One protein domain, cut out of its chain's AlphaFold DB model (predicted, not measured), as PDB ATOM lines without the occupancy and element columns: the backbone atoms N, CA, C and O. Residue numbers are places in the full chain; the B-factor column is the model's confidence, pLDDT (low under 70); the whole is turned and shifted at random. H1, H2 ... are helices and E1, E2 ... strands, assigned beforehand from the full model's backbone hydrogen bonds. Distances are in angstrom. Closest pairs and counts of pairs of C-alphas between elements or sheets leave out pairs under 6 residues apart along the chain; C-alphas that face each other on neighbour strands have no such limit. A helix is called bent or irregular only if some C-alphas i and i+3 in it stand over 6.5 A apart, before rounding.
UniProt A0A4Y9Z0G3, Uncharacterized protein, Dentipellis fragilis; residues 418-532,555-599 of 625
ATOM      1  N   ALA A 418      54.320 -59.754 -88.013       96.56
ATOM      2  CA  ALA A 418      54.159 -60.378 -86.713       96.56
ATOM      3  C   ALA A 418      55.432 -60.246 -85.865       96.56
ATOM      4  O   ALA A 418      56.538 -60.183 -86.390       96.56
ATOM      5  N   ILE A 419      55.286 -60.279 -84.546       95.94
ATOM      6  CA  ILE A 419      56.383 -60.462 -83.599       95.94
ATOM      7  C   ILE A 419      56.244 -61.858 -83.008       95.94
ATOM      8  O   ILE A 419      55.213 -62.193 -82.424       95.94
ATOM      9  N   ARG A 420      57.281 -62.679 -83.157       93.31
ATOM     10  CA  ARG A 420      57.414 -63.939 -82.431       93.31
ATOM     11  C   ARG A 420      58.298 -63.706 -81.222       93.31
ATOM     12  O   ARG A 420      59.469 -63.363 -81.362       93.31
ATOM     13  N   TRP A 421      57.744 -63.973 -80.047       88.56
ATOM     14  CA  TRP A 421      58.467 -63.856 -78.792       88.56
ATOM     15  C   TRP A 421      58.651 -65.224 -78.144       88.56
ATOM     16  O   TRP A 421      57.688 -65.845 -77.694       88.56
ATOM     17  N   VAL A 422      59.888 -65.714 -78.102       83.56
ATOM     18  CA  VAL A 422      60.210 -67.025 -77.525       83.56
ATOM     19  C   VAL A 422      60.871 -66.829 -76.164       83.56
ATOM     20  O   VAL A 422      61.988 -66.323 -76.080       83.56
ATOM     21  N   SER A 423      60.190 -67.262 -75.099       78.56
ATOM     22  CA  SER A 423      60.707 -67.258 -73.723       78.56
ATOM     23  C   SER A 423      60.851 -68.684 -73.190       78.56
ATOM     24  O   SER A 423      59.941 -69.502 -73.332       78.56
ATOM     25  N   TYR A 424      61.980 -68.974 -72.535       69.38
ATOM     26  CA  TYR A 424      62.335 -70.309 -72.026       69.38
ATOM     27  C   TYR A 424      61.274 -70.941 -71.107       69.38
ATOM     28  O   TYR A 424      61.063 -72.150 -71.144       69.38
ATOM     29  N   LYS A 425      60.580 -70.134 -70.292       67.06
ATOM     30  CA  LYS A 425      59.565 -70.626 -69.340       67.06
ATOM     31  C   LYS A 425      58.229 -70.969 -70.009       67.06
ATOM     32  O   LYS A 425      57.377 -71.601 -69.388       67.06
ATOM     33  N   ASN A 426      58.032 -70.576 -71.269       59.88
ATOM     34  CA  ASN A 426      56.748 -70.687 -71.940       59.88
ATOM     35  C   ASN A 426      56.682 -71.929 -72.847       59.88
ATOM     36  O   ASN A 426      56.691 -71.841 -74.072       59.88
ATOM     37  N   HIS A 427      56.581 -73.120 -72.246       56.03
ATOM     38  CA  HIS A 427      56.368 -74.372 -72.995       56.03
ATOM     39  C   HIS A 427      55.033 -74.407 -73.769       56.03
ATOM     40  O   HIS A 427      54.820 -75.310 -74.577       56.03
ATOM     41  N   ARG A 428      54.126 -73.447 -73.521       55.03
ATOM     42  CA  ARG A 428      52.782 -73.380 -74.117       55.03
ATOM     43  C   ARG A 428      52.706 -72.718 -75.492       55.03
ATOM     44  O   ARG A 428      51.637 -72.727 -76.093       55.03
ATOM     45  N   GLY A 429      53.834 -72.311 -76.064       55.94
ATOM     46  CA  GLY A 429      53.959 -72.256 -77.514       55.94
ATOM     47  C   GLY A 429      54.413 -70.928 -78.084       55.94
ATOM     48  O   GLY A 429      54.431 -69.882 -77.448       55.94
ATOM     49  N   ASN A 430      54.793 -71.052 -79.346       73.62
ATOM     50  CA  ASN A 430      55.240 -70.035 -80.277       73.62
ATOM     51  C   ASN A 430      54.142 -68.988 -80.561       73.62
ATOM     52  O   ASN A 430      53.608 -68.948 -81.673       73.62
ATOM     53  N   GLN A 431      53.789 -68.177 -79.561       84.69
ATOM     54  CA  GLN A 431      52.837 -67.078 -79.706       84.69
ATOM     55  C   GLN A 431      53.378 -66.039 -80.692       84.69
ATOM     56  O   GLN A 431      54.569 -65.706 -80.701       84.69
ATOM     57  N   LEU A 432      52.485 -65.577 -81.559       92.62
ATOM     58  CA  LEU A 432      52.731 -64.518 -82.524       92.62
ATOM     59  C   LEU A 432      51.807 -63.354 -82.196       92.62
ATOM     60  O   LEU A 432      50.635 -63.566 -81.910       92.62
ATOM     61  N   PHE A 433      52.326 -62.142 -82.276       94.12
ATOM     62  CA  PHE A 433      51.578 -60.906 -82.065       94.12
ATOM     63  C   PHE A 433      51.550 -60.150 -83.380       94.12
ATOM     64  O   PHE A 433      52.594 -60.016 -84.009       94.12
ATOM     65  N   THR A 434      50.388 -59.702 -83.845       95.38
ATOM     66  CA  THR A 434      50.245 -59.225 -85.227       95.38
ATOM     67  C   THR A 434      49.698 -57.818 -85.328       95.38
ATOM     68  O   THR A 434      48.806 -57.432 -84.579       95.38
ATOM     69  N   MET A 435      50.167 -57.086 -86.337       94.62
ATOM     70  CA  MET A 435      49.708 -55.728 -86.625       94.62
ATOM     71  C   MET A 435      48.646 -55.717 -87.733       94.62
ATOM     72  O   MET A 435      48.775 -56.484 -88.694       94.62
ATOM     73  N   PRO A 436      47.606 -54.865 -87.626       93.44
ATOM     74  CA  PRO A 436      46.565 -54.740 -88.645       93.44
ATOM     75  C   PRO A 436      47.055 -54.075 -89.931       93.44
ATOM     76  O   PRO A 436      46.535 -54.386 -90.999       93.44
ATOM     77  N   THR A 437      48.057 -53.198 -89.842       92.69
ATOM     78  CA  THR A 437      48.657 -52.494 -90.983       92.69
ATOM     79  C   THR A 437      50.146 -52.815 -91.097       92.69
ATOM     80  O   THR A 437      50.796 -53.172 -90.109       92.69
ATOM     81  N   PHE A 438      50.698 -52.706 -92.309       93.81
ATOM     82  CA  PHE A 438      52.126 -52.879 -92.581       93.81
ATOM     83  C   PHE A 438      52.849 -51.529 -92.725       93.81
ATOM     84  O   PHE A 438      53.458 -51.239 -93.751       93.81
ATOM     85  N   ASN A 439      52.784 -50.692 -91.688       94.00
ATOM     86  CA  ASN A 439      53.487 -49.410 -91.669       94.00
ATOM     87  C   ASN A 439      54.912 -49.587 -91.111       94.00
ATOM     88  O   ASN A 439      55.096 -49.959 -89.948       94.00
ATOM     89  N   LEU A 440      55.931 -49.331 -91.938       94.50
ATOM     90  CA  LEU A 440      57.322 -49.626 -91.594       94.50
ATOM     91  C   LEU A 440      57.867 -48.715 -90.485       94.50
ATOM     92  O   LEU A 440      58.494 -49.222 -89.559       94.50
ATOM     93  N   ALA A 441      57.578 -47.411 -90.512       94.75
ATOM     94  CA  ALA A 441      57.937 -46.481 -89.438       94.75
ATOM     95  C   ALA A 441      57.405 -46.957 -88.080       94.75
ATOM     96  O   ALA A 441      58.134 -46.994 -87.085       94.75
ATOM     97  N   ARG A 442      56.151 -47.414 -88.055       95.25
ATOM     98  CA  ARG A 442      55.515 -47.961 -86.861       95.25
ATOM     99  C   ARG A 442      56.143 -49.279 -86.405       95.25
ATOM    100  O   ARG A 442      56.329 -49.468 -85.203       95.25
ATOM    101  N   ILE A 443      56.484 -50.177 -87.331       96.19
ATOM    102  CA  ILE A 443      57.195 -51.428 -87.018       96.19
ATOM    103  C   ILE A 443      58.539 -51.116 -86.346       96.19
ATOM    104  O   ILE A 443      58.830 -51.672 -85.289       96.19
ATOM    105  N   ILE A 444      59.329 -50.198 -86.909       97.00
ATOM    106  CA  ILE A 444      60.628 -49.806 -86.341       97.00
ATOM    107  C   ILE A 444      60.456 -49.192 -84.947       97.00
ATOM    108  O   ILE A 444      61.099 -49.657 -84.008       97.00
ATOM    109  N   GLN A 445      59.533 -48.237 -84.770       96.62
ATOM    110  CA  GLN A 445      59.238 -47.653 -83.454       96.62
ATOM    111  C   GLN A 445      58.815 -48.715 -82.427       96.62
ATOM    112  O   GLN A 445      59.278 -48.691 -81.290       96.62
ATOM    113  N   THR A 446      57.975 -49.672 -82.832       96.62
ATOM    114  CA  THR A 446      57.523 -50.776 -81.971       96.62
ATOM    115  C   THR A 446      58.704 -51.612 -81.482       96.62
ATOM    116  O   THR A 446      58.782 -51.948 -80.301       96.62
ATOM    117  N   LEU A 447      59.635 -51.947 -82.380       96.94
ATOM    118  CA  LEU A 447      60.825 -52.720 -82.031       96.94
ATOM    119  C   LEU A 447      61.771 -51.925 -81.129       96.94
ATOM    120  O   LEU A 447      62.300 -52.491 -80.179       96.94
ATOM    121  N   ILE A 448      61.938 -50.623 -81.370       96.06
ATOM    122  CA  ILE A 448      62.704 -49.738 -80.485       96.06
ATOM    123  C   ILE A 448      62.100 -49.742 -79.077       96.06
ATOM    124  O   ILE A 448      62.823 -49.972 -78.109       96.06
ATOM    125  N   ASP A 449      60.788 -49.531 -78.958       94.31
ATOM    126  CA  ASP A 449      60.094 -49.457 -77.666       94.31
ATOM    127  C   ASP A 449      60.191 -50.780 -76.899       94.31
ATOM    128  O   ASP A 449      60.407 -50.788 -75.688       94.31
ATOM    129  N   LEU A 450      60.080 -51.905 -77.608       93.06
ATOM    130  CA  LEU A 450      60.136 -53.242 -77.024       93.06
ATOM    131  C   LEU A 450      61.558 -53.669 -76.623       93.06
ATOM    132  O   LEU A 450      61.737 -54.323 -75.596       93.06
ATOM    133  N   LEU A 451      62.566 -53.346 -77.438       92.75
ATOM    134  CA  LEU A 451      63.926 -53.873 -77.286       92.75
ATOM    135  C   LEU A 451      64.853 -52.950 -76.495       92.75
ATOM    136  O   LEU A 451      65.748 -53.450 -75.814       92.75
ATOM    137  N   ARG A 452      64.641 -51.627 -76.528       92.69
ATOM    138  CA  ARG A 452      65.449 -50.663 -75.762       92.69
ATOM    139  C   ARG A 452      65.539 -51.028 -74.272       92.69
ATOM    140  O   ARG A 452      66.659 -51.034 -73.757       92.69
ATOM    141  N   PRO A 453      64.446 -51.415 -73.582       89.75
ATOM    142  CA  PRO A 453      64.507 -51.855 -72.188       89.75
ATOM    143  C   PRO A 453      65.533 -52.963 -71.910       89.75
ATOM    144  O   PRO A 453      66.113 -53.018 -70.832       89.75
ATOM    145  N   LEU A 454      65.802 -53.826 -72.895       86.50
ATOM    146  CA  LEU A 454      66.695 -54.985 -72.764       86.50
ATOM    147  C   LEU A 454      68.178 -54.644 -72.854       86.50
ATOM    148  O   LEU A 454      69.017 -55.502 -72.577       86.50
ATOM    149  N   THR A 455      68.475 -53.415 -73.269       88.06
ATOM    150  CA  THR A 455      69.828 -52.871 -73.387       88.06
ATOM    151  C   THR A 455      70.255 -52.091 -72.147       88.06
ATOM    152  O   THR A 455      71.356 -51.548 -72.118       88.06
ATOM    153  N   ILE A 456      69.402 -51.978 -71.127       86.88
ATOM    154  CA  ILE A 456      69.744 -51.303 -69.876       86.88
ATOM    155  C   ILE A 456      70.357 -52.336 -68.925       86.88
ATOM    156  O   ILE A 456      69.712 -53.318 -68.577       86.88
ATOM    157  N   ASP A 457      71.589 -52.092 -68.473       74.81
ATOM    158  CA  ASP A 457      72.370 -53.013 -67.626       74.81
ATOM    159  C   ASP A 457      71.781 -53.207 -66.202       74.81
ATOM    160  O   ASP A 457      72.326 -53.952 -65.385       74.81
ATOM    161  N   ASP A 458      70.671 -52.533 -65.874       66.56
ATOM    162  CA  ASP A 458      69.968 -52.679 -64.599       66.56
ATOM    163  C   ASP A 458      69.109 -53.954 -64.638       66.56
ATOM    164  O   ASP A 458      67.994 -53.986 -65.162       66.56
ATOM    165  N   SER A 459      69.677 -55.028 -64.088       53.53
ATOM    166  CA  SER A 459      69.228 -56.427 -64.115       53.53
ATOM    167  C   SER A 459      67.830 -56.721 -63.551       53.53
ATOM    168  O   SER A 459      67.462 -57.886 -63.422       53.53
ATOM    169  N   SER A 460      67.047 -55.701 -63.203       59.34
ATOM    170  CA  SER A 460      65.699 -55.849 -62.649       59.34
ATOM    171  C   SER A 460      64.591 -55.899 -63.699       59.34
ATOM    172  O   SER A 460      63.505 -56.384 -63.378       59.34
ATOM    173  N   PHE A 461      64.847 -55.482 -64.949       67.81
ATOM    174  CA  PHE A 461      63.934 -55.775 -66.062       67.81
ATOM    175  C   PHE A 461      64.114 -57.225 -66.508       67.81
ATOM    176  O   PHE A 461      64.578 -57.549 -67.602       67.81
ATOM    177  N   GLU A 462      63.785 -58.128 -65.599       61.69
ATOM    178  CA  GLU A 462      63.653 -59.519 -65.939       61.69
ATOM    179  C   GLU A 462      62.305 -59.664 -66.636       61.69
ATOM    180  O   GLU A 462      61.251 -59.395 -66.061       61.69
ATOM    181  N   LEU A 463      62.335 -60.132 -67.880       62.06
ATOM    182  CA  LEU A 463      61.183 -60.675 -68.597       62.06
ATOM    183  C   LEU A 463      60.698 -61.976 -67.907       62.06
ATOM    184  O   LEU A 463      60.468 -63.002 -68.553       62.06
ATOM    185  N   HIS A 464      60.557 -61.971 -66.581       51.75
ATOM    186  CA  HIS A 464      60.004 -63.063 -65.796       51.75
ATOM    187  C   HIS A 464      58.496 -63.022 -65.900       51.75
ATOM    188  O   HIS A 464      57.800 -62.427 -65.091       51.75
ATOM    189  N   GLY A 465      57.996 -63.699 -66.916       53.94
ATOM    190  CA  GLY A 465      56.574 -63.775 -67.169       53.94
ATOM    191  C   GLY A 465      56.332 -64.288 -68.567       53.94
ATOM    192  O   GLY A 465      57.218 -64.291 -69.426       53.94
ATOM    193  N   HIS A 466      55.124 -64.752 -68.804       58.22
ATOM    194  CA  HIS A 466      54.626 -65.001 -70.141       58.22
ATOM    195  C   HIS A 466      54.405 -63.630 -70.806       58.22
ATOM    196  O   HIS A 466      53.265 -63.254 -70.961       58.22
ATOM    197  N   ASN A 467      55.457 -62.845 -71.112       63.94
ATOM    198  CA  ASN A 467      55.383 -61.401 -71.450       63.94
ATOM    199  C   ASN A 467      54.728 -61.078 -72.807       63.94
ATOM    200  O   ASN A 467      55.206 -60.238 -73.568       63.94
ATOM    201  N   ALA A 468      53.631 -61.755 -73.123       79.25
ATOM    202  CA  ALA A 468      52.712 -61.391 -74.173       79.25
ATOM    203  C   ALA A 468      52.309 -59.921 -74.035       79.25
ATOM    204  O   ALA A 468      52.367 -59.185 -75.012       79.25
ATOM    205  N   GLU A 469      52.023 -59.458 -72.816       88.56
ATOM    206  CA  GLU A 469      51.511 -58.105 -72.606       88.56
ATOM    207  C   GLU A 469      52.507 -56.991 -72.938       88.56
ATOM    208  O   GLU A 469      52.087 -55.969 -73.471       88.56
ATOM    209  N   SER A 470      53.818 -57.156 -72.710       90.25
ATOM    210  CA  SER A 470      54.793 -56.135 -73.130       90.25
ATOM    211  C   SER A 470      54.876 -56.032 -74.651       90.25
ATOM    212  O   SER A 470      54.994 -54.933 -75.193       90.25
ATOM    213  N   VAL A 471      54.774 -57.174 -75.344       92.69
ATOM    214  CA  VAL A 471      54.721 -57.211 -76.808       92.69
ATOM    215  C   VAL A 471      53.420 -56.581 -77.295       92.69
ATOM    216  O   VAL A 471      53.474 -55.704 -78.148       92.69
ATOM    217  N   GLU A 472      52.269 -56.949 -76.726       94.12
ATOM    218  CA  GLU A 472      50.961 -56.355 -77.038       94.12
ATOM    219  C   GLU A 472      50.947 -54.838 -76.792       94.12
ATOM    220  O   GLU A 472      50.511 -54.075 -77.654       94.12
ATOM    221  N   ALA A 473      51.467 -54.374 -75.656       95.12
ATOM    222  CA  ALA A 473      51.519 -52.961 -75.289       95.12
ATOM    223  C   ALA A 473      52.394 -52.130 -76.239       95.12
ATOM    224  O   ALA A 473      52.014 -51.005 -76.580       95.12
ATOM    225  N   ALA A 474      53.540 -52.667 -76.675       95.38
ATOM    226  CA  ALA A 474      54.397 -52.021 -77.668       95.38
ATOM    227  C   ALA A 474      53.727 -52.009 -79.052       95.38
ATOM    228  O   ALA A 474      53.602 -50.966 -79.685       95.38
ATOM    229  N   LEU A 475      53.233 -53.168 -79.489       95.38
ATOM    230  CA  LEU A 475      52.671 -53.420 -80.818       95.38
ATOM    231  C   LEU A 475      51.364 -52.658 -81.084       95.38
ATOM    232  O   LEU A 475      51.059 -52.320 -82.230       95.38
ATOM    233  N   THR A 476      50.593 -52.355 -80.041       96.44
ATOM    234  CA  THR A 476      49.365 -51.550 -80.137       96.44
ATOM    235  C   THR A 476      49.612 -50.046 -80.076       96.44
ATOM    236  O   THR A 476      48.728 -49.280 -80.478       96.44
ATOM    237  N   GLY A 477      50.810 -49.617 -79.664       96.50
ATOM    238  CA  GLY A 477      51.227 -48.219 -79.687       96.50
ATOM    239  C   GLY A 477      51.187 -47.634 -81.101       96.50
ATOM    240  O   GLY A 477      51.617 -48.265 -82.073       96.50
ATOM    241  N   GLY A 478      50.611 -46.440 -81.225       94.81
ATOM    242  CA  GLY A 478      50.691 -45.611 -82.423       94.81
ATOM    243  C   GLY A 478      52.080 -44.993 -82.587       94.81
ATOM    244  O   GLY A 478      52.900 -45.022 -81.668       94.81
ATOM    245  N   LEU A 479      52.350 -44.425 -83.766       94.12
ATOM    246  CA  LEU A 479      53.610 -43.729 -84.012       94.12
ATOM    247  C   LEU A 479      53.685 -42.469 -83.138       94.12
ATOM    248  O   LEU A 479      52.801 -41.613 -83.204       94.12
ATOM    249  N   ARG A 480      54.741 -42.363 -82.331       93.00
ATOM    250  CA  ARG A 480      54.936 -41.265 -81.380       93.00
ATOM    251  C   ARG A 480      55.595 -40.069 -82.052       93.00
ATOM    252  O   ARG A 480      56.415 -40.220 -82.958       93.00
ATOM    253  N   ARG A 481      55.259 -38.864 -81.597       89.44
ATOM    254  CA  ARG A 481      55.999 -37.653 -81.974       89.44
ATOM    255  C   ARG A 481      57.331 -37.611 -81.224       89.44
ATOM    256  O   ARG A 481      57.467 -38.160 -80.132       89.44
ATOM    257  N   ALA A 482      58.320 -36.921 -81.789       87.19
ATOM    258  CA  ALA A 482      59.591 -36.709 -81.103       87.19
ATOM    259  C   ALA A 482      59.361 -36.050 -79.727       87.19
ATOM    260  O   ALA A 482      58.697 -35.018 -79.632       87.19
ATOM    261  N   GLY A 483      59.896 -36.663 -78.668       89.75
ATOM    262  CA  GLY A 483      59.738 -36.207 -77.282       89.75
ATOM    263  C   GLY A 483      58.425 -36.607 -76.598       89.75
ATOM    264  O   GLY A 483      58.279 -36.361 -75.403       89.75
ATOM    265  N   GLU A 484      57.488 -37.238 -77.307       91.94
ATOM    266  CA  GLU A 484      56.267 -37.766 -76.699       91.94
ATOM    267  C   GLU A 484      56.592 -39.002 -75.844       91.94
ATOM    268  O   GLU A 484      57.199 -39.957 -76.350       91.94
ATOM    269  N   PRO A 485      56.194 -39.025 -74.561       92.75
ATOM    270  CA  PRO A 485      56.491 -40.156 -73.700       92.75
ATOM    271  C   PRO A 485      55.687 -41.394 -74.113       92.75
ATOM    272  O   PRO A 485      54.521 -41.304 -74.500       92.75
ATOM    273  N   TRP A 486      56.284 -42.578 -73.989       93.75
ATOM    274  CA  TRP A 486      55.623 -43.859 -74.287       93.75
ATOM    275  C   TRP A 486      54.355 -44.078 -73.447       93.75
ATOM    276  O   TRP A 486      53.361 -44.639 -73.914       93.75
ATOM    277  N   SER A 487      54.368 -43.596 -72.207       92.50
ATOM    278  CA  SER A 487      53.207 -43.632 -71.310       92.50
ATOM    279  C   SER A 487      51.998 -42.818 -71.798       92.50
ATOM    280  O   SER A 487      50.884 -43.109 -71.371       92.50
ATOM    281  N   ALA A 488      52.187 -41.852 -72.706       93.56
ATOM    282  CA  ALA A 488      51.114 -41.052 -73.305       93.56
ATOM    283  C   ALA A 488      50.685 -41.540 -74.696       93.56
ATOM    284  O   ALA A 488      49.887 -40.872 -75.352       93.56
ATOM    285  N   ARG A 489      51.191 -42.697 -75.143       95.56
ATOM    286  CA  ARG A 489      50.922 -43.226 -76.482       95.56
ATOM    287  C   ARG A 489      49.428 -43.395 -76.757       95.56
ATOM    288  O   ARG A 489      48.638 -43.810 -75.903       95.56
ATOM    289  N   THR A 490      49.074 -43.203 -78.015       96.50
ATOM    290  CA  THR A 490      47.806 -43.670 -78.566       96.50
ATOM    291  C   THR A 490      47.828 -45.196 -78.696       96.50
ATOM    292  O   THR A 490      48.765 -45.757 -79.264       96.50
ATOM    293  N   VAL A 491      46.786 -45.879 -78.226       97.56
ATOM    294  CA  VAL A 491      46.578 -47.319 -78.429       97.56
ATOM    295  C   VAL A 491      45.605 -47.501 -79.587       97.56
ATOM    296  O   VAL A 491      44.485 -47.000 -79.573       97.56
ATOM    297  N   THR A 492      46.048 -48.192 -80.631       96.44
ATOM    298  CA  THR A 492      45.387 -48.159 -81.951       96.44
ATOM    299  C   THR A 492      44.476 -49.355 -82.229       96.44
ATOM    300  O   THR A 492      43.661 -49.294 -83.144       96.44
ATOM    301  N   TYR A 493      44.618 -50.441 -81.468       96.81
ATOM    302  CA  TYR A 493      43.779 -51.642 -81.518       96.81
ATOM    303  C   TYR A 493      44.014 -52.492 -80.264       96.81
ATOM    304  O   TYR A 493      44.923 -52.212 -79.483       96.81
ATOM    305  N   VAL A 494      43.216 -53.545 -80.095       95.62
ATOM    306  CA  VAL A 494      43.398 -54.556 -79.051       95.62
ATOM    307  C   VAL A 494      44.161 -55.741 -79.637       95.62
ATOM    308  O   VAL A 494      43.638 -56.481 -80.472       95.62
ATOM    309  N   ALA A 495      45.420 -55.907 -79.231       93.19
ATOM    310  CA  ALA A 495      46.234 -57.032 -79.679       93.19
ATOM    311  C   ALA A 495      45.841 -58.325 -78.965       93.19
ATOM    312  O   ALA A 495      45.310 -58.314 -77.857       93.19
ATOM    313  N   ARG A 496      46.129 -59.448 -79.621       89.50
ATOM    314  CA  ARG A 496      46.006 -60.781 -79.038       89.50
ATOM    315  C   ARG A 496      47.067 -61.711 -79.621       89.50
ATOM    316  O   ARG A 496      47.465 -61.510 -80.777       89.50
ATOM    317  N   PRO A 497      47.474 -62.762 -78.897       90.38
ATOM    318  CA  PRO A 497      48.328 -63.789 -79.455       90.38
ATOM    319  C   PRO A 497      47.555 -64.574 -80.518       90.38
ATOM    320  O   PRO A 497      46.365 -64.860 -80.371       90.38
ATOM    321  N   VAL A 498      48.239 -64.965 -81.587       91.50
ATOM    322  CA  VAL A 498      47.666 -65.777 -82.660       91.50
ATOM    323  C   VAL A 498      48.514 -66.998 -82.937       91.50
ATOM    324  O   VAL A 498      49.737 -67.003 -82.760       91.50
ATOM    325  N   ALA A 499      47.856 -68.059 -83.387       90.50
ATOM    326  CA  ALA A 499      48.558 -69.249 -83.809       90.50
ATOM    327  C   ALA A 499      49.081 -69.074 -85.239       90.50
ATOM    328  O   ALA A 499      48.431 -68.487 -86.100       90.50
ATOM    329  N   GLN A 500      50.242 -69.661 -85.535       90.75
ATOM    330  CA  GLN A 500      50.856 -69.565 -86.866       90.75
ATOM    331  C   GLN A 500      49.952 -70.091 -87.999       90.75
ATOM    332  O   GLN A 500      50.066 -69.659 -89.142       90.75
ATOM    333  N   HIS A 501      49.052 -71.035 -87.707       89.38
ATOM    334  CA  HIS A 501      48.140 -71.578 -88.716       89.38
ATOM    335  C   HIS A 501      47.018 -70.607 -89.115       89.38
ATOM    336  O   HIS A 501      46.451 -70.787 -90.190       89.38
ATOM    337  N   ASP A 502      46.753 -69.577 -88.304       90.44
ATOM    338  CA  ASP A 502      45.770 -68.525 -88.588       90.44
ATOM    339  C   ASP A 502      46.352 -67.380 -89.430       90.44
ATOM    340  O   ASP A 502      45.620 -66.501 -89.878       90.44
ATOM    341  N   LEU A 503      47.672 -67.373 -89.643       92.50
ATOM    342  CA  LEU A 503      48.356 -66.365 -90.448       92.50
ATOM    343  C   LEU A 503      48.175 -66.613 -91.953       92.50
ATOM    344  O   LEU A 503      47.941 -67.759 -92.366       92.50
ATOM    345  N   PRO A 504      48.304 -65.565 -92.790       93.06
ATOM    346  CA  PRO A 504      48.243 -65.713 -94.238       93.06
ATOM    347  C   PRO A 504      49.405 -66.560 -94.771       93.06
ATOM    348  O   PRO A 504      50.382 -66.853 -94.079       93.06
ATOM    349  N   ASP A 505      49.310 -66.938 -96.045       94.56
ATOM    350  CA  ASP A 505      50.316 -67.770 -96.712       94.56
ATOM    351  C   ASP A 505      51.680 -67.078 -96.858       94.56
ATOM    352  O   ASP A 505      52.667 -67.735 -97.169       94.56
ATOM    353  N   SER A 506      51.762 -65.766 -96.640       94.88
ATOM    354  CA  SER A 506      53.004 -64.998 -96.687       94.88
ATOM    355  C   SER A 506      52.939 -63.853 -95.683       94.88
ATOM    356  O   SER A 506      52.006 -63.052 -95.738       94.88
ATOM    357  N   TYR A 507      53.915 -63.766 -94.781       95.75
ATOM    358  CA  TYR A 507      54.012 -62.677 -93.806       95.75
ATOM    359  C   TYR A 507      55.458 -62.464 -93.341       95.75
ATOM    360  O   TYR A 507      56.287 -63.376 -93.391       95.75
ATOM    361  N   TRP A 508      55.763 -61.249 -92.898       96.88
ATOM    362  CA  TRP A 508      57.019 -60.908 -92.238       96.88
ATOM    363  C   TRP A 508      56.913 -61.107 -90.736       96.88
ATOM    364  O   TRP A 508      55.874 -60.860 -90.129       96.88
ATOM    365  N   GLU A 509      58.010 -61.520 -90.126       96.44
ATOM    366  CA  GLU A 509      58.083 -61.794 -88.704       96.44
ATOM    367  C   GLU A 509      59.370 -61.212 -88.124       96.44
ATOM    368  O   GLU A 509      60.446 -61.477 -88.653       96.44
ATOM    369  N   PHE A 510      59.287 -60.472 -87.023       96.94
ATOM    370  CA  PHE A 510      60.442 -60.257 -86.158       96.94
ATOM    371  C   PHE A 510      60.461 -61.346 -85.090       96.94
ATOM    372  O   PHE A 510      59.564 -61.434 -84.250       96.94
ATOM    373  N   SER A 511      61.467 -62.205 -85.154       94.06
ATOM    374  CA  SER A 511      61.666 -63.309 -84.226       94.06
ATOM    375  C   SER A 511      62.678 -62.895 -83.169       94.06
ATOM    376  O   SER A 511      63.816 -62.590 -83.513       94.06
ATOM    377  N   PHE A 512      62.285 -62.924 -81.896       90.94
ATOM    378  CA  PHE A 512      63.173 -62.688 -80.762       90.94
ATOM    379  C   PHE A 512      63.157 -63.886 -79.818       90.94
ATOM    380  O   PHE A 512      62.102 -64.334 -79.361       90.94
ATOM    381  N   MET A 513      64.342 -64.409 -79.518       85.94
ATOM    382  CA  MET A 513      64.536 -65.503 -78.581       85.94
ATOM    383  C   MET A 513      65.257 -64.992 -77.341       85.94
ATOM    384  O   MET A 513      66.402 -64.547 -77.414       85.94
ATOM    385  N   HIS A 514      64.588 -65.112 -76.198       76.81
ATOM    386  CA  HIS A 514      65.134 -64.812 -74.886       76.81
ATOM    387  C   HIS A 514      65.296 -66.109 -74.087       76.81
ATOM    388  O   HIS A 514      64.330 -66.650 -73.537       76.81
ATOM    389  N   SER A 515      66.524 -66.629 -74.023       72.19
ATOM    390  CA  SER A 515      66.856 -67.745 -73.135       72.19
ATOM    391  C   SER A 515      67.543 -67.250 -71.864       72.19
ATOM    392  O   SER A 515      68.494 -66.474 -71.938       72.19
ATOM    393  N   MET A 516      67.133 -67.777 -70.701       64.06
ATOM    394  CA  MET A 516      67.870 -67.579 -69.441       64.06
ATOM    395  C   MET A 516      69.291 -68.157 -69.517       64.06
ATOM    396  O   MET A 516      70.181 -67.704 -68.808       64.06
ATOM    397  N   SER A 517      69.525 -69.124 -70.412       62.47
ATOM    398  CA  SER A 517      70.845 -69.696 -70.694       62.47
ATOM    399  C   SER A 517      71.668 -68.838 -71.667       62.47
ATOM    400  O   SER A 517      72.372 -69.384 -72.512       62.47
ATOM    401  N   GLN A 518      71.539 -67.510 -71.583       60.62
ATOM    402  CA  GLN A 518      72.425 -66.522 -72.211       60.62
ATOM    403  C   GLN A 518      72.376 -66.371 -73.742       60.62
ATOM    404  O   GLN A 518      72.951 -65.430 -74.280       60.62
ATOM    405  N   ASN A 519      71.631 -67.206 -74.463       64.81
ATOM    406  CA  ASN A 519      71.448 -67.021 -75.902       64.81
ATOM    407  C   ASN A 519      70.273 -66.074 -76.175       64.81
ATOM    408  O   ASN A 519      69.114 -66.502 -76.203       64.81
ATOM    409  N   ARG A 520      70.590 -64.792 -76.388       77.12
ATOM    410  CA  ARG A 520      69.703 -63.834 -77.057       77.12
ATOM    411  C   ARG A 520      69.939 -63.932 -78.562       77.12
ATOM    412  O   ARG A 520      71.079 -63.964 -79.020       77.12
ATOM    413  N   GLY A 521      68.864 -64.041 -79.328       86.94
ATOM    414  CA  GLY A 521      68.927 -64.084 -80.785       86.94
ATOM    415  C   GLY A 521      67.747 -63.346 -81.380       86.94
ATOM    416  O   GLY A 521      66.640 -63.424 -80.847       86.94
ATOM    417  N   TRP A 522      67.985 -62.638 -82.474       93.31
ATOM    418  CA  TRP A 522      66.947 -61.931 -83.202       93.31
ATOM    419  C   TRP A 522      67.131 -62.115 -84.705       93.31
ATOM    420  O   TRP A 522      68.242 -62.350 -85.179       93.31
ATOM    421  N   ALA A 523      66.031 -62.053 -85.447       95.12
ATOM    422  CA  ALA A 523      66.043 -62.084 -86.901       95.12
ATOM    423  C   ALA A 523      64.742 -61.525 -87.477       95.12
ATOM    424  O   ALA A 523      63.670 -61.700 -86.892       95.12
ATOM    425  N   PHE A 524      64.827 -60.950 -88.673       96.88
ATOM    426  CA  PHE A 524      63.659 -60.749 -89.524       96.88
ATOM    427  C   PHE A 524      63.478 -61.986 -90.399       96.88
ATOM    428  O   PHE A 524      64.419 -62.443 -91.045       96.88
ATOM    429  N   VAL A 525      62.278 -62.555 -90.422       96.50
ATOM    430  CA  VAL A 525      61.979 -63.788 -91.150       96.50
ATOM    431  C   VAL A 525      60.821 -63.548 -92.108       96.50
ATOM    432  O   VAL A 525      59.735 -63.149 -91.690       96.50
ATOM    433  N   HIS A 526      61.026 -63.814 -93.399       96.88
ATOM    434  CA  HIS A 526      59.927 -63.902 -94.359       96.88
ATOM    435  C   HIS A 526      59.404 -65.333 -94.377       96.88
ATOM    436  O   HIS A 526      60.115 -66.253 -94.784       96.88
ATOM    437  N   GLN A 527      58.169 -65.516 -93.923       96.50
ATOM    438  CA  GLN A 527      57.500 -66.809 -93.860       96.50
ATOM    439  C   GLN A 527      56.615 -66.993 -95.089       96.50
ATOM    440  O   GLN A 527      55.815 -66.114 -95.407       96.50
ATOM    441  N   ARG A 528      56.737 -68.139 -95.765       96.56
ATOM    442  CA  ARG A 528      55.893 -68.524 -96.905       96.56
ATOM    443  C   ARG A 528      55.349 -69.928 -96.712       96.56
ATOM    444  O   ARG A 528      56.096 -70.881 -96.498       96.56
ATOM    445  N   ARG A 529      54.036 -70.082 -96.798       94.81
ATOM    446  CA  ARG A 529      53.377 -71.374 -96.681       94.81
ATOM    447  C   ARG A 529      53.666 -72.186 -97.937       94.81
ATOM    448  O   ARG A 529      53.328 -71.777 -99.045       94.81
ATOM    449  N   LEU A 530      54.270 -73.359 -97.763       94.38
ATOM    450  CA  LEU A 530      54.482 -74.270 -98.881       94.38
ATOM    451  C   LEU A 530      53.143 -74.918 -99.269       94.38
ATOM    452  O   LEU A 530      52.363 -75.283 -98.376       94.38
ATOM    453  N   PRO A 531      52.859 -75.094-100.576       90.75
ATOM    454  CA  PRO A 531      51.706 -75.863-101.018       90.75
ATOM    455  C   PRO A 531      51.703 -77.220-100.321       90.75
ATOM    456  O   PRO A 531      52.745 -77.871-100.212       90.75
ATOM    457  N   LYS A 532      50.536 -77.658 -99.837       86.81
ATOM    458  CA  LYS A 532      50.415 -79.005 -99.277       86.81
ATOM    459  C   LYS A 532      50.797 -79.989-100.373       86.81
ATOM    460  O   LYS A 532      50.055 -80.152-101.340       86.81
ATOM    461  N   ALA A 555      53.996 -77.246 -93.811       91.69
ATOM    462  CA  ALA A 555      55.378 -76.817 -93.979       91.69
ATOM    463  C   ALA A 555      55.437 -75.324 -94.339       91.69
ATOM    464  O   ALA A 555      54.568 -74.813 -95.055       91.69
ATOM    465  N   TRP A 556      56.470 -74.652 -93.838       93.06
ATOM    466  CA  TRP A 556      56.776 -73.248 -94.097       93.06
ATOM    467  C   TRP A 556      58.190 -73.147 -94.669       93.06
ATOM    468  O   TRP A 556      59.087 -73.855 -94.211       93.06
ATOM    469  N   ASP A 557      58.363 -72.295 -95.672       95.44
ATOM    470  CA  ASP A 557      59.656 -71.805 -96.140       95.44
ATOM    471  C   ASP A 557      59.975 -70.512 -95.384       95.44
ATOM    472  O   ASP A 557      59.139 -69.606 -95.318       95.44
ATOM    473  N   SER A 558      61.156 -70.446 -94.775       95.38
ATOM    474  CA  SER A 558      61.575 -69.335 -93.920       95.38
ATOM    475  C   SER A 558      62.875 -68.745 -94.452       95.38
ATOM    476  O   SER A 558      63.898 -69.425 -94.486       95.38
ATOM    477  N   GLN A 559      62.849 -67.468 -94.834       96.44
ATOM    478  CA  GLN A 559      64.039 -66.727 -95.266       96.44
ATOM    479  C   GLN A 559      64.438 -65.722 -94.189       96.44
ATOM    480  O   GLN A 559      63.596 -64.949 -93.742       96.44
ATOM    481  N   ILE A 560      65.703 -65.748 -93.770       95.44
ATOM    482  CA  ILE A 560      66.229 -64.955 -92.651       95.44
ATOM    483  C   ILE A 560      66.969 -63.727 -93.189       95.44
ATOM    484  O   ILE A 560      67.750 -63.837 -94.133       95.44
ATOM    485  N   TYR A 561      66.739 -62.578 -92.559       96.75
ATOM    486  CA  TYR A 561      67.341 -61.291 -92.883       96.75
ATOM    487  C   TYR A 561      67.791 -60.563 -91.607       96.75
ATOM    488  O   TYR A 561      67.198 -60.721 -90.535       96.75
ATOM    489  N   ASP A 562      68.825 -59.738 -91.746       95.69
ATOM    490  CA  ASP A 562      69.155 -58.674 -90.798       95.69
ATOM    491  C   ASP A 562      68.235 -57.451 -91.017       95.69
ATOM    492  O   ASP A 562      67.346 -57.471 -91.877       95.69
ATOM    493  N   LEU A 563      68.419 -56.380 -90.235       96.94
ATOM    494  CA  LEU A 563      67.610 -55.161 -90.367       96.94
ATOM    495  C   LEU A 563      67.735 -54.551 -91.770       96.94
ATOM    496  O   LEU A 563      66.731 -54.211 -92.393       96.94
ATOM    497  N   LYS A 564      68.956 -54.461 -92.305       97.25
ATOM    498  CA  LYS A 564      69.206 -53.903 -93.637       97.25
ATOM    499  C   LYS A 564      68.520 -54.716 -94.736       97.25
ATOM    500  O   LYS A 564      67.802 -54.145 -95.555       97.25
ATOM    501  N   GLY A 565      68.702 -56.034 -94.746       96.69
ATOM    502  CA  GLY A 565      68.092 -56.941 -95.713       96.69
ATOM    503  C   GLY A 565      66.568 -56.940 -95.627       96.69
ATOM    504  O   GLY A 565      65.902 -56.966 -96.662       96.69
ATOM    505  N   PHE A 566      66.007 -56.832 -94.418       96.50
ATOM    506  CA  PHE A 566      64.577 -56.607 -94.227       96.50
ATOM    507  C   PHE A 566      64.132 -55.309 -94.907       96.50
ATOM    508  O   PHE A 566      63.296 -55.369 -95.810       96.50
ATOM    509  N   LEU A 567      64.735 -54.167 -94.553       95.69
ATOM    510  CA  LEU A 567      64.401 -52.852 -95.113       95.69
ATOM    511  C   LEU A 567      64.544 -52.810 -96.641       95.69
ATOM    512  O   LEU A 567      63.707 -52.217 -97.316       95.69
ATOM    513  N   GLU A 568      65.564 -53.457 -97.211       94.69
ATOM    514  CA  GLU A 568      65.752 -53.569 -98.663       94.69
ATOM    515  C   GLU A 568      64.650 -54.396 -99.337       94.69
ATOM    516  O   GLU A 568      64.195 -54.037-100.424       94.69
ATOM    517  N   LYS A 569      64.197 -55.489 -98.705       94.62
ATOM    518  CA  LYS A 569      63.143 -56.362 -99.246       94.62
ATOM    519  C   LYS A 569      61.747 -55.781 -99.121       94.62
ATOM    520  O   LYS A 569      60.909 -56.069 -99.975       94.62
ATOM    521  N   VAL A 570      61.491 -55.002 -98.075       92.38
ATOM    522  CA  VAL A 570      60.201 -54.330 -97.887       92.38
ATOM    523  C   VAL A 570      60.153 -52.953 -98.537       92.38
ATOM    524  O   VAL A 570      59.088 -52.352 -98.600       92.38
ATOM    525  N   ARG A 571      61.271 -52.445 -99.069       85.56
ATOM    526  CA  ARG A 571      61.293 -51.170 -99.791       85.56
ATOM    527  C   ARG A 571      60.319 -51.220-100.973       85.56
ATOM    528  O   ARG A 571      60.443 -52.064-101.856       85.56
ATOM    529  N   GLY A 572      59.360 -50.295-100.993       75.44
ATOM    530  CA  GLY A 572      58.291 -50.243-101.998       75.44
ATOM    531  C   GLY A 572      57.044 -51.061-101.645       75.44
ATOM    532  O   GLY A 572      56.067 -51.022-102.388       75.44
ATOM    533  N   VAL A 573      57.052 -51.780-100.517       72.38
ATOM    534  CA  VAL A 573      55.845 -52.299 -99.872       72.38
ATOM    535  C   VAL A 573      55.330 -51.206 -98.936       72.38
ATOM    536  O   VAL A 573      55.909 -50.987 -97.878       72.38
ATOM    537  N   GLY A 574      54.268 -50.513 -99.346       59.31
ATOM    538  CA  GLY A 574      53.816 -49.285 -98.689       59.31
ATOM    539  C   GLY A 574      54.481 -48.049 -99.303       59.31
ATOM    540  O   GLY A 574      55.643 -48.081 -99.713       59.31
ATOM    541  N   ASP A 575      53.710 -46.973 -99.446       64.12
ATOM    542  CA  ASP A 575      54.148 -45.716-100.065       64.12
ATOM    543  C   ASP A 575      55.327 -45.074 -99.296       64.12
ATOM    544  O   ASP A 575      55.597 -45.423 -98.141       64.12
ATOM    545  N   ARG A 576      56.015 -44.098 -99.909       62.62
ATOM    546  CA  ARG A 576      57.136 -43.324 -99.335       62.62
ATOM    547  C   ARG A 576      56.845 -42.777 -97.934       62.62
ATOM    548  O   ARG A 576      57.776 -42.592 -97.158       62.62
ATOM    549  N   HIS A 577      55.577 -42.541 -97.610       70.50
ATOM    550  CA  HIS A 577      55.118 -42.006 -96.329       70.50
ATOM    551  C   HIS A 577      55.232 -42.989 -95.155       70.50
ATOM    552  O   HIS A 577      55.254 -42.563 -94.007       70.50
ATOM    553  N   SER A 578      55.352 -44.289 -95.434       80.50
ATOM    554  CA  SER A 578      55.543 -45.322 -94.409       80.50
ATOM    555  C   SER A 578      57.010 -45.540 -94.028       80.50
ATOM    556  O   SER A 578      57.295 -46.347 -93.143       80.50
ATOM    557  N   ALA A 579      57.955 -44.862 -94.693       90.19
ATOM    558  CA  ALA A 579      59.376 -45.061 -94.447       90.19
ATOM    559  C   ALA A 579      59.771 -44.569 -93.037       90.19
ATOM    560  O   ALA A 579      59.414 -43.450 -92.661       90.19
ATOM    561  N   PRO A 580      60.510 -45.374 -92.252       93.50
ATOM    562  CA  PRO A 580      61.087 -44.922 -90.991       93.50
ATOM    563  C   PRO A 580      62.098 -43.803 -91.260       93.50
ATOM    564  O   PRO A 580      62.706 -43.767 -92.332       93.50
ATOM    565  N   SER A 581      62.295 -42.909 -90.288       94.12
ATOM    566  CA  SER A 581      63.383 -41.933 -90.380       94.12
ATOM    567  C   SER A 581      64.737 -42.633 -90.253       94.12
ATOM    568  O   SER A 581      64.834 -43.691 -89.620       94.12
ATOM    569  N   ASP A 582      65.780 -42.043 -90.835       95.25
ATOM    570  CA  ASP A 582      67.135 -42.595 -90.755       95.25
ATOM    571  C   ASP A 582      67.587 -42.705 -89.289       95.25
ATOM    572  O   ASP A 582      68.145 -43.724 -88.894       95.25
ATOM    573  N   GLU A 583      67.224 -41.734 -88.442       96.19
ATOM    574  CA  GLU A 583      67.541 -41.747 -87.010       96.19
ATOM    575  C   GLU A 583      66.877 -42.919 -86.276       96.19
ATOM    576  O   GLU A 583      67.501 -43.547 -85.423       96.19
ATOM    577  N   ALA A 584      65.623 -43.249 -86.608       95.94
ATOM    578  CA  ALA A 584      64.936 -44.394 -86.015       95.94
ATOM    579  C   ALA A 584      65.570 -45.722 -86.466       95.94
ATOM    580  O   ALA A 584      65.693 -46.660 -85.680       95.94
ATOM    581  N   VAL A 585      66.001 -45.812 -87.729       97.38
ATOM    582  CA  VAL A 585      66.713 -46.994 -88.238       97.38
ATOM    583  C   VAL A 585      68.067 -47.154 -87.548       97.38
ATOM    584  O   VAL A 585      68.390 -48.258 -87.110       97.38
ATOM    585  N   GLU A 586      68.836 -46.073 -87.416       97.62
ATOM    586  CA  GLU A 586      70.122 -46.058 -86.711       97.62
ATOM    587  C   GLU A 586      69.961 -46.424 -85.231       97.62
ATOM    588  O   GLU A 586      70.732 -47.228 -84.703       97.62
ATOM    589  N   GLU A 587      68.927 -45.900 -84.567       96.62
ATOM    590  CA  GLU A 587      68.620 -46.236 -83.179       96.62
ATOM    591  C   GLU A 587      68.280 -47.723 -83.020       96.62
ATOM    592  O   GLU A 587      68.839 -48.391 -82.145       96.62
ATOM    593  N   LEU A 588      67.407 -48.273 -83.873       97.50
ATOM    594  CA  LEU A 588      67.093 -49.699 -83.823       97.50
ATOM    595  C   LEU A 588      68.338 -50.547 -84.098       97.50
ATOM    596  O   LEU A 588      68.562 -51.525 -83.390       97.50
ATOM    597  N   GLN A 589      69.157 -50.178 -85.085       97.94
ATOM    598  CA  GLN A 589      70.400 -50.889 -85.378       97.94
ATOM    599  C   GLN A 589      71.330 -50.897 -84.159       97.94
ATOM    600  O   GLN A 589      71.797 -51.961 -83.766       97.94
ATOM    601  N   SER A 590      71.513 -49.752 -83.493       96.88
ATOM    602  CA  SER A 590      72.328 -49.651 -82.278       96.88
ATOM    603  C   SER A 590      71.812 -50.544 -81.142       96.88
ATOM    604  O   SER A 590      72.602 -51.210 -80.470       96.88
ATOM    605  N   ILE A 591      70.490 -50.614 -80.950       95.38
ATOM    606  CA  ILE A 591      69.861 -51.516 -79.971       95.38
ATOM    607  C   ILE A 591      70.147 -52.982 -80.321       95.38
ATOM    608  O   ILE A 591      70.513 -53.772 -79.451       95.38
ATOM    609  N   LEU A 592      69.982 -53.350 -81.592       94.94
ATOM    610  CA  LEU A 592      70.189 -54.712 -82.080       94.94
ATOM    611  C   LEU A 592      71.658 -55.153 -81.996       94.94
ATOM    612  O   LEU A 592      71.912 -56.310 -81.649       94.94
ATOM    613  N   ASP A 593      72.597 -54.241 -82.258       94.12
ATOM    614  CA  ASP A 593      74.039 -54.462 -82.128       94.12
ATOM    615  C   ASP A 593      74.422 -54.682 -80.664       94.12
ATOM    616  O   ASP A 593      75.055 -55.688 -80.345       94.12
ATOM    617  N   LYS A 594      73.938 -53.834 -79.742       92.06
ATOM    618  CA  LYS A 594      74.174 -54.023 -78.302       92.06
ATOM    619  C   LYS A 594      73.628 -55.367 -77.803       92.06
ATOM    620  O   LYS A 594      74.298 -56.077 -77.059       92.06
ATOM    621  N   LEU A 595      72.443 -55.775 -78.268       88.81
ATOM    622  CA  LEU A 595      71.877 -57.091 -77.939       88.81
ATOM    623  C   LEU A 595      72.687 -58.266 -78.514       88.81
ATOM    624  O   LEU A 595      72.586 -59.377 -77.986       88.81
ATOM    625  N   ALA A 596      73.443 -58.049 -79.592       88.88
ATOM    626  CA  ALA A 596      74.333 -59.047 -80.177       88.88
ATOM    627  C   ALA A 596      75.702 -59.095 -79.475       88.88
ATOM    628  O   ALA A 596      76.256 -60.185 -79.333       88.88
ATOM    629  N   GLU A 597      76.233 -57.960 -79.010       87.62
ATOM    630  CA  GLU A 597      77.501 -57.867 -78.267       87.62
ATOM    631  C   GLU A 597      77.444 -58.590 -76.918       87.62
ATOM    632  O   GLU A 597      78.360 -59.351 -76.607       87.62
ATOM    633  N   ASP A 598      76.325 -58.477 -76.190       75.56
ATOM    634  CA  ASP A 598      76.070 -59.193 -74.925       75.56
ATOM    635  C   ASP A 598      76.242 -60.731 -75.041       75.56
ATOM    636  O   ASP A 598      76.312 -61.445 -74.040       75.56
ATOM    637  N   ARG A 599      76.306 -61.272 -76.268       64.94
ATOM    638  CA  ARG A 599      76.520 -62.694 -76.572       64.94
ATOM    639  C   ARG A 599      77.996 -63.110 -76.579       64.94
ATOM    640  O   ARG A 599      78.286 -64.284 -76.336       64.94
TER     641      ARG A 599
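Overview. This is residues 418 to 532 and 555 to 599 of the 625 residues of an uncharacterized protein of Dentipellis fragilis (UniProt A0A4Y9Z0G3). A strongly twisted five-stranded sheet forms a wall with helices covering one face; H1 packs between H2 and H4, while H3 covers the sheet near its E5 edge. A long unnamed stretch, residues 477 to 505, links H2 back to the sheet, and its residues 497 to 498 pair with E2. The printed part has 160 residues, in the order E1 E2 H1 H2 E3 E4 E5 H3 H4; the mixed sheet runs E2 E1 E3 E4 E5, with E1 and E3 parallel and the other neighbours antiparallel. The class is mixed, helices and strands, and the whole is compact, with a radius of gyration of the C-alphas of 15.5 A and spans of 48 by 40 by 32 A.

Along the chain. Find C-alpha 418 at (54.159, -60.378, -86.713), where E1, residues 418 to 423, begins its 16.1 A. Next come E2, residues 432 to 434, and H1, residues 440 to 455, 22.3 A long, with a kink of 27 degrees near residue 449; it is irregular, only just, with C-alphas 450 and 453 6.7 A apart. H2 is residues 468 to 476, 12.0 A. Find C-alpha 506 at (53.004, -64.998, -96.687); there E3, residues 506 to 514, begins its 24.9 A. E4, residues 520 to 529, covers 26.6 A and bends by 58 degrees at residue 524. E5 is residues 556 to 561, H3 residues 563 to 570, and H4, residues 582 to 597, 22.3 A, ends at (77.501, -57.867, -78.267).

Arrangement. Begin at the sheet: N 420 of E1 and O 510 of E3 are 2.8 A apart, within hydrogen-bond range. So are N 433 and O 419 in the hairpin E1 and E2, 2.9 A, N 509 and O 525 in the hairpin E3 and E4, 2.8 A, and N 526 and O 559 between E4 and E5, 2.8 A. H2 lies over E2 at a height over the sheet of 8.5 A; H3, on the same face, lies over E4, only just, at 8.7 A, with 5 C-alphas falling on E4 and 2 on E5. H1 only grazes the sheet. H1 touches H4, closest C-alphas Ile 448 and Leu 588, 5.5 A. With residues 443 to 450 alone, H1 touches H2, closest C-alphas Thr 446 and Ala 474, 5.5 A, as a helical hairpin. H2 and H4 are apart. Every O i to N i+4 pair is within range in H2, H3 and H4, and 9 of 12 in H1.

Size, cuts and confidence. The farthest C-alphas, Gly 483 and Lys 532, are 49.0 A apart. Residues 533 to 554 are not printed, and C-alphas 532 and 555 are 7.6 A apart across the cut. The links H1 to H2, H2 to E3 and H3 to H4 are long. The model's pLDDT is under 70 at residues 424 to 429, 458 to 467, 516 to 519, 574 to 576 and 599.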